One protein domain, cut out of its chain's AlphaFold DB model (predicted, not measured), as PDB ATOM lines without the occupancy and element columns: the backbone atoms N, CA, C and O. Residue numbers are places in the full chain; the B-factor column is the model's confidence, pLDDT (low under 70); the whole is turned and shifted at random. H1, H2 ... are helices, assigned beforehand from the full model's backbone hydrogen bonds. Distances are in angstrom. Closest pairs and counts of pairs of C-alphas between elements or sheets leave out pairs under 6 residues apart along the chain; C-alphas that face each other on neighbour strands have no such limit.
ATOM      1  N   SER A  59      33.847 -17.580  41.840       57.88
ATOM      2  CA  SER A  59      34.534 -18.768  42.368       57.88
ATOM      3  C   SER A  59      33.601 -19.981  42.437       57.88
ATOM      4  O   SER A  59      33.985 -21.067  42.010       57.88
ATOM      5  N   GLU A  60      32.351 -19.803  42.872       62.66
ATOM      6  CA  GLU A  60      31.338 -20.870  42.880       62.66
ATOM      7  C   GLU A  60      30.972 -21.335  41.461       62.66
ATOM      8  O   GLU A  60      30.805 -22.533  41.238       62.66
ATOM      9  N   GLN A  61      30.930 -20.429  40.477       67.88
ATOM     10  CA  GLN A  61      30.711 -20.781  39.064       67.88
ATOM     11  C   GLN A  61      31.862 -21.615  38.480       67.88
ATOM     12  O   GLN A  61      31.628 -22.553  37.714       67.88
ATOM     13  N   ILE A  62      33.110 -21.315  38.855       69.50
ATOM     14  CA  ILE A  62      34.289 -22.103  38.460       69.50
ATOM     15  C   ILE A  62      34.259 -23.484  39.126       69.50
ATOM     16  O   ILE A  62      34.474 -24.493  38.452       69.50
ATOM     17  N   ILE A  63      33.921 -23.551  40.418       64.94
ATOM     18  CA  ILE A  63      33.731 -24.815  41.146       64.94
ATOM     19  C   ILE A  63      32.640 -25.656  40.472       64.94
ATOM     20  O   ILE A  63      32.823 -26.857  40.273       64.94
ATOM     21  N   GLN A  64      31.541 -25.035  40.045       68.88
ATOM     22  CA  GLN A  64      30.448 -25.712  39.349       68.88
ATOM     23  C   GLN A  64      30.869 -26.229  37.963       68.88
ATOM     24  O   GLN A  64      30.575 -27.378  37.633       68.88
ATOM     25  N   LYS A  65      31.629 -25.450  37.177       72.94
ATOM     26  CA  LYS A  65      32.206 -25.900  35.892       72.94
ATOM     27  C   LYS A  65      33.191 -27.061  36.060       72.94
ATOM     28  O   LYS A  65      33.163 -28.006  35.273       72.94
ATOM     29  N   ASN A  66      34.042 -27.013  37.083       73.19
ATOM     30  CA  ASN A  66      34.984 -28.092  37.381       73.19
ATOM     31  C   ASN A  66      34.264 -29.355  37.867       73.19
ATOM     32  O   ASN A  66      34.653 -30.460  37.492       73.19
ATOM     33  N   LYS A  67      33.180 -29.197  38.636       72.50
ATOM     34  CA  LYS A  67      32.310 -30.303  39.046       72.50
ATOM     35  C   LYS A  67      31.651 -30.973  37.838       72.50
ATOM     36  O   LYS A  67      31.743 -32.185  37.722       72.50
ATOM     37  N   LEU A  68      31.118 -30.196  36.891       75.50
ATOM     38  CA  LEU A  68      30.537 -30.724  35.648       75.50
ATOM     39  C   LEU A  68      31.562 -31.499  34.801       75.50
ATOM     40  O   LEU A  68      31.286 -32.620  34.387       75.50
ATOM     41  N   LYS A  69      32.779 -30.964  34.611       77.12
ATOM     42  CA  LYS A  69      33.859 -31.689  33.909       77.12
ATOM     43  C   LYS A  69      34.254 -32.986  34.620       77.12
ATOM     44  O   LYS A  69      34.546 -33.988  33.967       77.12
ATOM     45  N   LYS A  70      34.291 -32.969  35.955       77.69
ATOM     46  CA  LYS A  70      34.576 -34.157  36.767       77.69
ATOM     47  C   LYS A  70      33.470 -35.203  36.602       77.69
ATOM     48  O   LYS A  70      33.791 -36.360  36.352       77.69
ATOM     49  N   ASP A  71      32.206 -34.795  36.665       75.94
ATOM     50  CA  ASP A  71      31.049 -35.679  36.498       75.94
ATOM     51  C   ASP A  71      31.004 -36.301  35.088       75.94
ATOM     52  O   ASP A  71      30.764 -37.503  34.957       75.94
ATOM     53  N   ASP A  72      31.347 -35.545  34.039       81.81
ATOM     54  CA  ASP A  72      31.450 -36.065  32.667       81.81
ATOM     55  C   ASP A  72      32.566 -37.106  32.502       81.81
ATOM     56  O   ASP A  72      32.385 -38.127  31.829       81.81
ATOM     57  N   ASN A  73      33.726 -36.884  33.127       83.69
ATOM     58  CA  ASN A  73      34.819 -37.859  33.111       83.69
ATOM     59  C   ASN A  73      34.426 -39.151  33.840       83.69
ATOM     60  O   ASN A  73      34.637 -40.242  33.307       83.69
ATOM     61  N   LEU A  74      33.784 -39.037  35.005       85.00
ATOM     62  CA  LEU A  74      33.260 -40.182  35.757       85.00
ATOM     63  C   LEU A  74      32.211 -40.959  34.948       85.00
ATOM     64  O   LEU A  74      32.218 -42.189  34.932       85.00
ATOM     65  N   ARG A  75      31.355 -40.254  34.206       84.44
ATOM     66  CA  ARG A  75      30.362 -40.873  33.321       84.44
ATOM     67  C   ARG A  75      31.018 -41.671  32.192       84.44
ATOM     68  O   ARG A  75      30.570 -42.775  31.887       84.44
ATOM     69  N   LYS A  76      32.092 -41.153  31.585       84.25
ATOM     70  CA  LYS A  76      32.870 -41.885  30.564       84.25
ATOM     71  C   LYS A  76      33.527 -43.147  31.134       84.25
ATOM     72  O   LYS A  76      33.553 -44.166  30.443       84.25
ATOM     73  N   GLU A  77      34.033 -43.104  32.367       85.19
ATOM     74  CA  GLU A  77      34.564 -44.289  33.063       85.19
ATOM     75  C   GLU A  77      33.482 -45.354  33.279       85.19
ATOM     76  O   GLU A  77      33.692 -46.524  32.953       85.19
ATOM     77  N   ASP A  78      32.309 -44.949  33.769       87.88
ATOM     78  CA  ASP A  78      31.180 -45.852  33.999       87.88
ATOM     79  C   ASP A  78      30.693 -46.510  32.696       87.88
ATOM     80  O   ASP A  78      30.400 -47.705  32.684       87.88
ATOM     81  N   ILE A  79      30.679 -45.779  31.573       84.56
ATOM     82  CA  ILE A  79      30.340 -46.337  30.249       84.56
ATOM     83  C   ILE A  79      31.345 -47.417  29.825       84.56
ATOM     84  O   ILE A  79      30.944 -48.455  29.297       84.56
ATOM     85  N   LYS A  80      32.650 -47.204  30.048       84.50
ATOM     86  CA  LYS A  80      33.676 -48.220  29.746       84.50
ATOM     87  C   LYS A  80      33.483 -49.475  30.598       84.50
ATOM     88  O   LYS A  80      33.562 -50.582  30.069       84.50
ATOM     89  N   LYS A  81      33.182 -49.313  31.888       85.12
ATOM     90  CA  LYS A  81      32.887 -50.433  32.794       85.12
ATOM     91  C   LYS A  81      31.645 -51.200  32.363       85.12
ATOM     92  O   LYS A  81      31.698 -52.419  32.284       85.12
ATOM     93  N   PHE A  82      30.571 -50.502  31.995       83.50
ATOM     94  CA  PHE A  82      29.324 -51.123  31.542       83.50
ATOM     95  C   PHE A  82      29.528 -52.114  30.382       83.50
ATOM     96  O   PHE A  82      28.851 -53.137  30.323       83.50
ATOM     97  N   LYS A  83      30.506 -51.875  29.493       82.25
ATOM     98  CA  LYS A  83      30.832 -52.803  28.394       82.25
ATOM     99  C   LYS A  83      31.285 -54.193  28.861       82.25
ATOM    100  O   LYS A  83      31.030 -55.150  28.142       82.25
ATOM    101  N   HIS A  84      31.898 -54.312  30.041       81.62
ATOM    102  CA  HIS A  84      32.360 -55.593  30.604       81.62
ATOM    103  C   HIS A  84      31.199 -56.478  31.084       81.62
ATOM    104  O   HIS A  84      31.366 -57.668  31.310       81.62
ATOM    105  N   TYR A  85      30.008 -55.893  31.212       81.50
ATOM    106  CA  TYR A  85      28.804 -56.524  31.738       81.50
ATOM    107  C   TYR A  85      27.774 -56.852  30.641       81.50
ATOM    108  O   TYR A  85      26.605 -57.139  30.915       81.50
ATOM    109  N   SER A  86      28.185 -56.792  29.373       73.75
ATOM    110  CA  SER A  86      27.321 -57.016  28.210       73.75
ATOM    111  C   SER A  86      26.728 -58.434  28.169       73.75
ATOM    112  O   SER A  86      25.560 -58.583  27.786       73.75
ATOM    113  N   GLU A  87      27.486 -59.431  28.635       77.38
ATOM    114  CA  GLU A  87      27.182 -60.869  28.544       77.38
ATOM    115  C   GLU A  87      26.545 -61.487  29.799       77.38
ATOM    116  O   GLU A  87      26.258 -62.684  29.803       77.38
ATOM    117  N   ILE A  88      26.267 -60.704  30.850       84.25
ATOM    118  CA  ILE A  88      25.621 -61.251  32.054       84.25
ATOM    119  C   ILE A  88      24.262 -61.872  31.700       84.25
ATOM    120  O   ILE A  88      23.415 -61.224  31.070       84.25
ATOM    121  N   LYS A  89      24.053 -63.110  32.164       79.12
ATOM    122  CA  LYS A  89      22.804 -63.869  32.011       79.12
ATOM    123  C   LYS A  89      21.946 -63.906  33.275       79.12
ATOM    124  O   LYS A  89      20.731 -63.919  33.138       79.12
ATOM    125  N   ASP A  90      22.557 -63.837  34.459       82.25
ATOM    126  CA  ASP A  90      21.869 -63.957  35.750       82.25
ATOM    127  C   ASP A  90      22.247 -62.846  36.731       82.25
ATOM    128  O   ASP A  90      23.324 -62.257  36.655       82.25
ATOM    129  N   ILE A  91      21.346 -62.559  37.670       81.75
ATOM    130  CA  ILE A  91      21.545 -61.554  38.719       81.75
ATOM    131  C   ILE A  91      21.997 -62.279  39.988       81.75
ATOM    132  O   ILE A  91      21.186 -62.876  40.694       81.75
ATOM    133  N   THR A  92      23.296 -62.232  40.284       80.31
ATOM    134  CA  THR A  92      23.858 -62.756  41.537       80.31
ATOM    135  C   THR A  92      24.128 -61.621  42.536       80.31
ATOM    136  O   THR A  92      24.283 -60.467  42.127       80.31
ATOM    137  N   PRO A  93      24.202 -61.904  43.853       73.62
ATOM    138  CA  PRO A  93      24.551 -60.894  44.856       73.62
ATOM    139  C   PRO A  93      25.877 -60.175  44.578       73.62
ATOM    140  O   PRO A  93      25.981 -58.978  44.834       73.62
ATOM    141  N   ASP A  94      26.860 -60.879  44.011       74.75
ATOM    142  CA  ASP A  94      28.160 -60.305  43.649       74.75
ATOM    143  C   ASP A  94      28.011 -59.265  42.531       74.75
ATOM    144  O   ASP A  94      28.474 -58.134  42.670       74.75
ATOM    145  N   ILE A  95      27.232 -59.598  41.497       81.69
ATOM    146  CA  ILE A  95      26.915 -58.697  40.380       81.69
ATOM    147  C   ILE A  95      26.121 -57.467  40.855       81.69
ATOM    148  O   ILE A  95      26.320 -56.362  40.350       81.69
ATOM    149  N   ILE A  96      25.228 -57.621  41.840       80.31
ATOM    150  CA  ILE A  96      24.544 -56.474  42.463       80.31
ATOM    151  C   ILE A  96      25.555 -55.615  43.234       80.31
ATOM    152  O   ILE A  96      25.542 -54.392  43.098       80.31
ATOM    153  N   SER A  97      26.457 -56.233  44.005       77.06
ATOM    154  CA  SER A  97      27.527 -55.531  44.729       77.06
ATOM    155  C   SER A  97      28.415 -54.713  43.785       77.06
ATOM    156  O   SER A  97      28.866 -53.631  44.166       77.06
ATOM    157  N   ASP A  98      28.613 -55.157  42.543       83.19
ATOM    158  CA  ASP A  98      29.410 -54.427  41.555       83.19
ATOM    159  C   ASP A  98      28.832 -53.051  41.182       83.19
ATOM    160  O   ASP A  98      29.572 -52.176  40.716       83.19
ATOM    161  N   LEU A  99      27.550 -52.782  41.474       82.88
ATOM    162  CA  LEU A  99      26.958 -51.442  41.343       82.88
ATOM    163  C   LEU A  99      27.726 -50.373  42.130       82.88
ATOM    164  O   LEU A  99      27.746 -49.211  41.716       82.88
ATOM    165  N   LYS A 100      28.405 -50.747  43.224       80.25
ATOM    166  CA  LYS A 100      29.236 -49.825  44.017       80.25
ATOM    167  C   LYS A 100      30.417 -49.257  43.223       80.25
ATOM    168  O   LYS A 100      30.926 -48.192  43.566       80.25
ATOM    169  N   TYR A 101      30.850 -49.948  42.165       82.19
ATOM    170  CA  TYR A 101      31.953 -49.513  41.310       82.19
ATOM    171  C   TYR A 101      31.533 -48.487  40.253       82.19
ATOM    172  O   TYR A 101      32.420 -47.881  39.637       82.19
ATOM    173  N   PHE A 102      30.228 -48.278  40.047       84.88
ATOM    174  CA  PHE A 102      29.695 -47.209  39.204       84.88
ATOM    175  C   PHE A 102      29.600 -45.916  40.017       84.88
ATOM    176  O   PHE A 102      28.920 -45.852  41.046       84.88
ATOM    177  N   LYS A 103      30.315 -44.881  39.572       82.62
ATOM    178  CA  LYS A 103      30.499 -43.638  40.339       82.62
ATOM    179  C   LYS A 103      29.374 -42.623  40.107       82.62
ATOM    180  O   LYS A 103      29.199 -41.722  40.922       82.62
ATOM    181  N   THR A 104      28.616 -42.766  39.023       84.88
ATOM    182  CA  THR A 104      27.526 -41.866  38.624       84.88
ATOM    183  C   THR A 104      26.159 -42.552  38.708       84.88
ATOM    184  O   THR A 104      26.024 -43.744  38.431       84.88
ATOM    185  N   GLU A 105      25.113 -41.775  39.011       82.75
ATOM    186  CA  GLU A 105      23.715 -42.238  38.931       82.75
ATOM    187  C   GLU A 105      23.351 -42.715  37.520       82.75
ATOM    188  O   GLU A 105      22.611 -43.681  37.341       82.75
ATOM    189  N   TYR A 106      23.942 -42.085  36.503       85.75
ATOM    190  CA  TYR A 106      23.825 -42.520  35.118       85.75
ATOM    191  C   TYR A 106      24.245 -43.987  34.950       85.75
ATOM    192  O   TYR A 106      23.447 -44.801  34.481       85.75
ATOM    193  N   GLY A 107      25.477 -44.324  35.351       85.62
ATOM    194  CA  GLY A 107      26.041 -45.667  35.211       85.62
ATOM    195  C   GLY A 107      25.234 -46.717  35.969       85.62
ATOM    196  O   GLY A 107      24.872 -47.749  35.401       85.62
ATOM    197  N   LYS A 108      24.856 -46.406  37.215       87.38
ATOM    198  CA  LYS A 108      24.005 -47.275  38.040       87.38
ATOM    199  C   LYS A 108      22.657 -47.544  37.376       87.38
ATOM    200  O   LYS A 108      22.260 -48.699  37.259       87.38
ATOM    201  N   ASN A 109      21.979 -46.512  36.875       89.44
ATOM    202  CA  ASN A 109      20.675 -46.673  36.229       89.44
ATOM    203  C   ASN A 109      20.745 -47.504  34.941       89.44
ATOM    204  O   ASN A 109      19.833 -48.289  34.688       89.44
ATOM    205  N   ARG A 110      21.827 -47.403  34.153       89.25
ATOM    206  CA  ARG A 110      22.024 -48.277  32.976       89.25
ATOM    207  C   ARG A 110      22.137 -49.745  33.380       89.25
ATOM    208  O   ARG A 110      21.505 -50.616  32.783       89.25
ATOM    209  N   MET A 111      22.899 -50.011  34.437       88.75
ATOM    210  CA  MET A 111      23.049 -51.356  34.982       88.75
ATOM    211  C   MET A 111      21.734 -51.902  35.549       88.75
ATOM    212  O   MET A 111      21.366 -53.040  35.267       88.75
ATOM    213  N   LYS A 112      20.947 -51.069  36.237       90.75
ATOM    214  CA  LYS A 112      19.601 -51.441  36.698       90.75
ATOM    215  C   LYS A 112      18.648 -51.762  35.543       90.75
ATOM    216  O   LYS A 112      17.906 -52.732  35.643       90.75
ATOM    217  N   TYR A 113      18.675 -51.014  34.435       91.25
ATOM    218  CA  TYR A 113      17.878 -51.347  33.245       91.25
ATOM    219  C   TYR A 113      18.294 -52.692  32.623       91.25
ATOM    220  O   TYR A 113      17.435 -53.465  32.194       91.25
ATOM    221  N   LYS A 114      19.593 -53.017  32.626       89.12
ATOM    222  CA  LYS A 114      20.093 -54.342  32.221       89.12
ATOM    223  C   LYS A 114      19.584 -55.446  33.155       89.12
ATOM    224  O   LYS A 114      19.135 -56.483  32.671       89.12
ATOM    225  N   PHE A 115      19.591 -55.216  34.468       91.62
ATOM    226  CA  PHE A 115      18.996 -56.141  35.435       91.62
ATOM    227  C   PHE A 115      17.485 -56.290  35.237       91.62
ATOM    228  O   PHE A 115      16.982 -57.405  35.299       91.62
ATOM    229  N   LEU A 116      16.765 -55.213  34.908       91.94
ATOM    230  CA  LEU A 116      15.330 -55.263  34.617       91.94
ATOM    231  C   LEU A 116      15.046 -56.172  33.410       91.94
ATOM    232  O   LEU A 116      14.111 -56.971  33.437       91.94
ATOM    233  N   GLU A 117      15.877 -56.090  32.365       91.75
ATOM    234  CA  GLU A 117      15.799 -56.998  31.217       91.75
ATOM    235  C   GLU A 117      16.023 -58.463  31.625       91.75
ATOM    236  O   GLU A 117      15.262 -59.333  31.194       91.75
ATOM    237  N   ILE A 118      17.057 -58.747  32.421       90.88
ATOM    238  CA  ILE A 118      17.382 -60.112  32.863       90.88
ATOM    239  C   ILE A 118      16.258 -60.671  33.743       90.88
ATOM    240  O   ILE A 118      15.756 -61.759  33.471       90.88
ATOM    241  N   ALA A 119      15.793 -59.899  34.727       91.00
ATOM    242  CA  ALA A 119      14.695 -60.281  35.612       91.00
ATOM    243  C   ALA A 119      13.414 -60.598  34.826       91.00
ATOM    244  O   ALA A 119      12.747 -61.595  35.101       91.00
ATOM    245  N   TYR A 120      13.105 -59.809  33.789       91.81
ATOM    246  CA  TYR A 120      11.961 -60.070  32.917       91.81
ATOM    247  C   TYR A 120      12.108 -61.389  32.143       91.81
ATOM    248  O   TYR A 120      11.145 -62.149  32.037       91.81
ATOM    249  N   LYS A 121      13.300 -61.683  31.604       90.62
ATOM    250  CA  LYS A 121      13.565 -62.941  30.879       90.62
ATOM    251  C   LYS A 121      13.495 -64.161  31.793       90.62
ATOM    252  O   LYS A 121      12.897 -65.162  31.409       90.62
ATOM    253  N   ASN A 122      14.042 -64.040  32.999       90.06
ATOM    254  CA  ASN A 122      14.088 -65.113  33.990       90.06
ATOM    255  C   ASN A 122      12.770 -65.258  34.775       90.06
ATOM    256  O   ASN A 122      12.646 -66.170  35.587       90.06
ATOM    257  N   LYS A 123      11.776 -64.389  34.528       88.75
ATOM    258  CA  LYS A 123      10.493 -64.331  35.252       88.75
ATOM    259  C   LYS A 123      10.657 -64.155  36.771       88.75
ATOM    260  O   LYS A 123       9.812 -64.609  37.542       88.75
ATOM    261  N   ASP A 124      11.714 -63.470  37.202       88.12
ATOM    262  CA  ASP A 124      11.923 -63.126  38.610       88.12
ATOM    263  C   ASP A 124      11.021 -61.949  38.996       88.12
ATOM    264  O   ASP A 124      11.364 -60.783  38.793       88.12
ATOM    265  N   LYS A 125       9.837 -62.268  39.527       87.44
ATOM    266  CA  LYS A 125       8.801 -61.291  39.889       87.44
ATOM    267  C   LYS A 125       9.299 -60.255  40.893       87.44
ATOM    268  O   LYS A 125       9.079 -59.063  40.683       87.44
ATOM    269  N   SER A 126       9.996 -60.705  41.933       86.88
ATOM    270  CA  SER A 126      10.451 -59.866  43.040       86.88
ATOM    271  C   SER A 126      11.397 -58.768  42.547       86.88
ATOM    272  O   SER A 126      11.109 -57.574  42.669       86.88
ATOM    273  N   THR A 127      12.472 -59.170  41.867       88.00
ATOM    274  CA  THR A 127      13.473 -58.259  41.308       88.00
ATOM    275  C   THR A 127      12.872 -57.366  40.221       88.00
ATOM    276  O   THR A 127      13.240 -56.196  40.105       88.00
ATOM    277  N   LEU A 128      11.904 -57.878  39.451       90.56
ATOM    278  CA  LEU A 128      11.209 -57.103  38.425       90.56
ATOM    279  C   LEU A 128      10.386 -55.949  39.017       90.56
ATOM    280  O   LEU A 128      10.476 -54.832  38.509       90.56
ATOM    281  N   ILE A 129       9.602 -56.207  40.071       90.25
ATOM    282  CA  ILE A 129       8.808 -55.182  40.774       90.25
ATOM    283  C   ILE A 129       9.731 -54.122  41.367       90.25
ATOM    284  O   ILE A 129       9.518 -52.928  41.153       90.25
ATOM    285  N   GLU A 130      10.782 -54.549  42.063       88.94
ATOM    286  CA  GLU A 130      11.719 -53.643  42.723       88.94
ATOM    287  C   GLU A 130      12.417 -52.708  41.724       88.94
ATOM    288  O   GLU A 130      12.364 -51.484  41.874       88.94
ATOM    289  N   LEU A 131      13.019 -53.266  40.669       89.88
ATOM    290  CA  LEU A 131      13.721 -52.483  39.650       89.88
ATOM    291  C   LEU A 131      12.772 -51.584  38.859       89.88
ATOM    292  O   LEU A 131      13.130 -50.449  38.549       89.88
ATOM    293  N   TYR A 132      11.561 -52.056  38.549       91.81
ATOM    294  CA  TYR A 132      10.563 -51.254  37.846       91.81
ATOM    295  C   TYR A 132      10.211 -49.988  38.622       91.81
ATOM    296  O   TYR A 132      10.276 -48.892  38.067       91.81
ATOM    297  N   LEU A 133       9.890 -50.127  39.909       89.75
ATOM    298  CA  LEU A 133       9.495 -49.003  40.756       89.75
ATOM    299  C   LEU A 133      10.645 -48.008  40.974       89.75
ATOM    300  O   LEU A 133      10.395 -46.815  41.130       89.75
ATOM    301  N   GLN A 134      11.902 -48.465  40.932       89.19
ATOM    302  CA  GLN A 134      13.068 -47.573  40.949       89.19
ATOM    303  C   GLN A 134      13.289 -46.837  39.616       89.19
ATOM    304  O   GLN A 134      13.770 -45.706  39.617       89.19
ATOM    305  N   LEU A 135      12.981 -47.474  38.482       90.06
ATOM    306  CA  LEU A 135      13.333 -46.981  37.145       90.06
ATOM    307  C   LEU A 135      12.200 -46.267  36.411       90.06
ATOM    308  O   LEU A 135      12.467 -45.604  35.412       90.06
ATOM    309  N   ILE A 136      10.950 -46.387  36.859       88.69
ATOM    310  CA  ILE A 136       9.793 -45.880  36.109       88.69
ATOM    311  C   ILE A 136       9.881 -44.376  35.810       88.69
ATOM    312  O   ILE A 136       9.502 -43.949  34.720       88.69
ATOM    313  N   ASN A 137      10.452 -43.605  36.737       85.44
ATOM    314  CA  ASN A 137      10.656 -42.159  36.612       85.44
ATOM    315  C   ASN A 137      12.048 -41.787  36.065       85.44
ATOM    316  O   ASN A 137      12.409 -40.615  36.056       85.44
ATOM    317  N   VAL A 138      12.851 -42.771  35.649       86.50
ATOM    318  CA  VAL A 138      14.197 -42.568  35.098       86.50
ATOM    319  C   VAL A 138      14.139 -42.620  33.575       86.50
ATOM    320  O   VAL A 138      13.626 -43.579  32.990       86.50
ATOM    321  N   ASP A 139      14.741 -41.627  32.924       84.25
ATOM    322  CA  ASP A 139      14.781 -41.544  31.467       84.25
ATOM    323  C   ASP A 139      15.471 -42.758  30.823       84.25
ATOM    324  O   ASP A 139      16.542 -43.221  31.242       84.25
ATOM    325  N   THR A 140      14.843 -43.268  29.763       85.00
ATOM    326  CA  THR A 140      15.405 -44.298  28.880       85.00
ATOM    327  C   THR A 140      16.250 -43.642  27.807       85.00
ATOM    328  O   THR A 140      15.884 -42.584  27.300       85.00
ATOM    329  N   ILE A 141      17.351 -44.283  27.427       84.06
ATOM    330  CA  ILE A 141      18.320 -43.701  26.485       84.06
ATOM    331  C   ILE A 141      18.341 -44.456  25.162       84.06
ATOM    332  O   ILE A 141      18.688 -43.882  24.133       84.06
ATOM    333  N   ASP A 142      17.929 -45.724  25.165       84.00
ATOM    334  CA  ASP A 142      17.847 -46.527  23.955       84.00
ATOM    335  C   ASP A 142      16.479 -47.214  23.786       84.00
ATOM    336  O   ASP A 142      15.669 -47.346  24.713       84.00
ATOM    337  N   LYS A 143      16.227 -47.678  22.554       87.88
ATOM    338  CA  LYS A 143      14.993 -48.390  22.182       87.88
ATOM    339  C   LYS A 143      14.811 -49.697  22.963       87.88
ATOM    340  O   LYS A 143      13.690 -50.195  23.070       87.88
ATOM    341  N   ARG A 144      15.895 -50.297  23.466       86.75
ATOM    342  CA  ARG A 144      15.870 -51.581  24.175       86.75
ATOM    343  C   ARG A 144      15.342 -51.388  25.594       86.75
ATOM    344  O   ARG A 144      14.420 -52.104  25.978       86.75
ATOM    345  N   GLU A 145      15.849 -50.406  26.328       90.00
ATOM    346  CA  GLU A 145      15.339 -50.012  27.641       90.00
ATOM    347  C   GLU A 145      13.872 -49.588  27.553       90.00
ATOM    348  O   GLU A 145      13.047 -50.051  28.341       90.00
ATOM    349  N   GLU A 146      13.512 -48.786  26.544       91.00
ATOM    350  CA  GLU A 146      12.126 -48.362  26.336       91.00
ATOM    351  C   GLU A 146      11.195 -49.557  26.058       91.00
ATOM    352  O   GLU A 146      10.102 -49.648  26.629       91.00
ATOM    353  N   LYS A 147      11.645 -50.518  25.236       93.12
ATOM    354  CA  LYS A 147      10.920 -51.767  24.957       93.12
ATOM    355  C   LYS A 147      10.651 -52.556  26.237       93.12
ATOM    356  O   LYS A 147       9.514 -52.982  26.448       93.12
ATOM    357  N   TYR A 148      11.662 -52.772  27.081       90.62
ATOM    358  CA  TYR A 148      11.472 -53.524  28.326       90.62
ATOM    359  C   TYR A 148      10.648 -52.740  29.345       90.62
ATOM    360  O   TYR A 148       9.724 -53.321  29.905       90.62
ATOM    361  N   ARG A 149      10.854 -51.427  29.503       91.19
ATOM    362  CA  ARG A 149      10.005 -50.589  30.366       91.19
ATOM    363  C   ARG A 149       8.528 -50.717  29.991       91.19
ATOM    364  O   ARG A 149       7.709 -50.959  30.867       91.19
ATOM    365  N   LYS A 150       8.178 -50.639  28.699       91.69
ATOM    366  CA  LYS A 150       6.787 -50.816  28.226       91.69
ATOM    367  C   LYS A 150       6.233 -52.213  28.528       91.69
ATOM    368  O   LYS A 150       5.103 -52.320  29.000       91.69
ATOM    369  N   LYS A 151       7.020 -53.272  28.290       92.31
ATOM    370  CA  LYS A 151       6.621 -54.656  28.610       92.31
ATOM    371  C   LYS A 151       6.350 -54.841  30.101       92.31
ATOM    372  O   LYS A 151       5.314 -55.392  30.462       92.31
ATOM    373  N   VAL A 152       7.249 -54.348  30.951       91.50
ATOM    374  CA  VAL A 152       7.105 -54.445  32.406       91.50
ATOM    375  C   VAL A 152       5.931 -53.601  32.891       91.50
ATOM    376  O   VAL A 152       5.127 -54.111  33.655       91.50
ATOM    377  N   THR A 153       5.735 -52.378  32.383       91.31
ATOM    378  CA  THR A 153       4.547 -51.565  32.707       91.31
ATOM    379  C   THR A 153       3.242 -52.295  32.391       91.31
ATOM    380  O   THR A 153       2.302 -52.209  33.175       91.31
ATOM    381  N   LYS A 154       3.155 -53.017  31.262       91.62
ATOM    382  CA  LYS A 154       1.965 -53.822  30.946       91.62
ATOM    383  C   LYS A 154       1.765 -54.932  31.979       91.62
ATOM    384  O   LYS A 154       0.683 -55.034  32.542       91.62
ATOM    385  N   TYR A 155       2.823 -55.688  32.272       90.19
ATOM    386  CA  TYR A 155       2.796 -56.741  33.286       90.19
ATOM    387  C   TYR A 155       2.383 -56.212  34.673       90.19
ATOM    388  O   TYR A 155       1.552 -56.820  35.335       90.19
ATOM    389  N   MET A 156       2.877 -55.039  35.087       89.25
ATOM    390  CA  MET A 156       2.546 -54.420  36.382       89.25
ATOM    391  C   MET A 156       1.068 -54.038  36.519       89.25
ATOM    392  O   MET A 156       0.568 -53.996  37.636       89.25
ATOM    393  N   LYS A 157       0.356 -53.789  35.409       87.62
ATOM    394  CA  LYS A 157      -1.097 -53.538  35.424       87.62
ATOM    395  C   LYS A 157      -1.926 -54.811  35.620       87.62
ATOM    396  O   LYS A 157      -3.080 -54.713  36.015       87.62
ATOM    397  N   GLU A 158      -1.360 -55.979  35.322       89.62
ATOM    398  CA  GLU A 158      -2.041 -57.279  35.413       89.62
ATOM    399  C   GLU A 158      -1.895 -57.920  36.806       89.62
ATOM    400  O   GLU A 158      -2.585 -58.887  37.117       89.62
ATOM    401  N   ILE A 159      -1.012 -57.387  37.660       89.94
ATOM    402  CA  ILE A 159      -0.712 -57.931  38.989       89.94
ATOM    403  C   ILE A 159      -0.994 -56.919  40.100       89.94
ATOM    404  O   ILE A 159      -0.827 -55.712  39.933       89.94
ATOM    405  N   ASN A 160      -1.325 -57.413  41.296       89.88
ATOM    406  CA  ASN A 160      -1.374 -56.584  42.500       89.88
ATOM    407  C   ASN A 160       0.048 -56.358  43.046       89.88
ATOM    408  O   ASN A 160       0.458 -56.947  44.048       89.88
ATOM    409  N   TYR A 161       0.834 -55.525  42.357       89.31
ATOM    410  CA  TYR A 161       2.237 -55.289  42.712       89.31
ATOM    411  C   TYR A 161       2.403 -54.636  44.100       89.31
ATOM    412  O   TYR A 161       3.449 -54.805  44.721       89.31
ATOM    413  N   LYS A 162       1.395 -53.919  44.627       90.56
ATOM    414  CA  LYS A 162       1.408 -53.365  45.998       90.56
ATOM    415  C   LYS A 162       1.346 -54.473  47.046       90.56
ATOM    416  O   LYS A 162       2.163 -54.491  47.960       90.56
ATOM    417  N   GLN A 163       0.448 -55.440  46.869       91.19
ATOM    418  CA  GLN A 163       0.390 -56.620  47.731       91.19
ATOM    419  C   GLN A 163       1.654 -57.481  47.600       91.19
ATOM    420  O   GLN A 163       2.232 -57.885  48.607       91.19
ATOM    421  N   LEU A 164       2.141 -57.695  46.374       90.88
ATOM    422  CA  LEU A 164       3.368 -58.462  46.132       90.88
ATOM    423  C   LEU A 164       4.618 -57.793  46.725       90.88
ATOM    424  O   LEU A 164       5.528 -58.503  47.141       90.88
ATOM    425  N   GLN A 165       4.659 -56.460  46.855       91.88
ATOM    426  CA  GLN A 165       5.734 -55.784  47.596       91.88
ATOM    427  C   GLN A 165       5.800 -56.250  49.062       91.88
ATOM    428  O   GLN A 165       6.886 -56.443  49.597       91.88
ATOM    429  N   PHE A 166       4.667 -56.488  49.719       89.94
ATOM    430  CA  PHE A 166       4.656 -56.968  51.105       89.94
ATOM    431  C   PHE A 166       4.883 -58.483  51.197       89.94
ATOM    432  O   PHE A 166       5.399 -58.956  52.204       89.94
ATOM    433  N   GLU A 167       4.524 -59.249  50.165       89.44
ATOM    434  CA  GLU A 167       4.685 -60.709  50.152       89.44
ATOM    435  C   GLU A 167       6.093 -61.155  49.748       89.44
ATOM    436  O   GLU A 167       6.684 -62.009  50.409       89.44
ATOM    437  N   GLU A 168       6.625 -60.581  48.669       86.75
ATOM    438  CA  GLU A 168       7.885 -60.992  48.042       86.75
ATOM    439  C   GLU A 168       9.047 -60.041  48.371       86.75
ATOM    440  O   GLU A 168      10.201 -60.465  48.364       86.75
ATOM    441  N   LEU A 169       8.759 -58.770  48.683       86.19
ATOM    442  CA  LEU A 169       9.765 -57.730  48.957       86.19
ATOM    443  C   LEU A 169       9.741 -57.239  50.412       86.19
ATOM    444  O   LEU A 169      10.305 -56.187  50.711       86.19
ATOM    445  N   SER A 170       9.152 -58.007  51.339       81.44
ATOM    446  CA  SER A 170       9.050 -57.654  52.767       81.44
ATOM    447  C   SER A 170      10.390 -57.293  53.417       81.44
ATOM    448  O   SER A 170      10.436 -56.525  54.378       81.44
TER     449      SER A 170
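AT A GLANCE: This is residues 59 to 170 of the 973 residues of the protein "Helicase ATP-binding domain-containing protein" of viral metagenome (UniProt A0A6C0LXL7). A helical hairpin, H3 and H4, makes the core; H5 packs steeply across both, H6 packs on H4, and the long H1 sticks out with residues 59 to 70. The printed 112 residues hold six named helices, H1 to H6, and no named strand: all helix, only just loose, close to compact, radius of gyration of the C-alphas 16.3 A, spans 52 by 29 by 29 A.

HOW THE PARTS SIT: H1, residues 59 to 85, touches H3, residues 105 to 122, with residues 75 to 82 alone; the closest C-alphas, Asp 78 and Gly 107, are 5.3 A apart. H2, residues 93 to 101, is close to H3 but not clearly touching, C-alphas 99 and 108 closest at 6.1 A. H4, residues 125 to 135, forms a hairpin with H3 at 28 degrees, C-alphas 119 and 128 closest at 5.5 A. H5, residues 143 to 158, touches H3 at a steep tilt of 58 degrees, C-alphas 117 and 148 closest at 6.3 A. H6, residues 161 to 168, touches H4, C-alphas 168 and 126 closest at 5.7 A. In H3 and H4 every O i to N i+4 pair is within hydrogen-bond range; H1 has 21 of 23, H5 11 of 12, H6 3 of 4, and H2 2 of 5 beside 6 of 6 O i to N i+3 pairs.

IN THESE COORDINATES: H1, 39.6 A long, begins at C-alpha 59 (34.534, -18.768, 42.368); H6 ends at C-alpha 168 (7.885, -60.992, 48.042).

THE WHOLE: The farthest C-alphas, Ser 59 and Glu 158, are 53.6 A apart. The printed part has no cut and no long link; pLDDT is under 70 in residues 59 to 64.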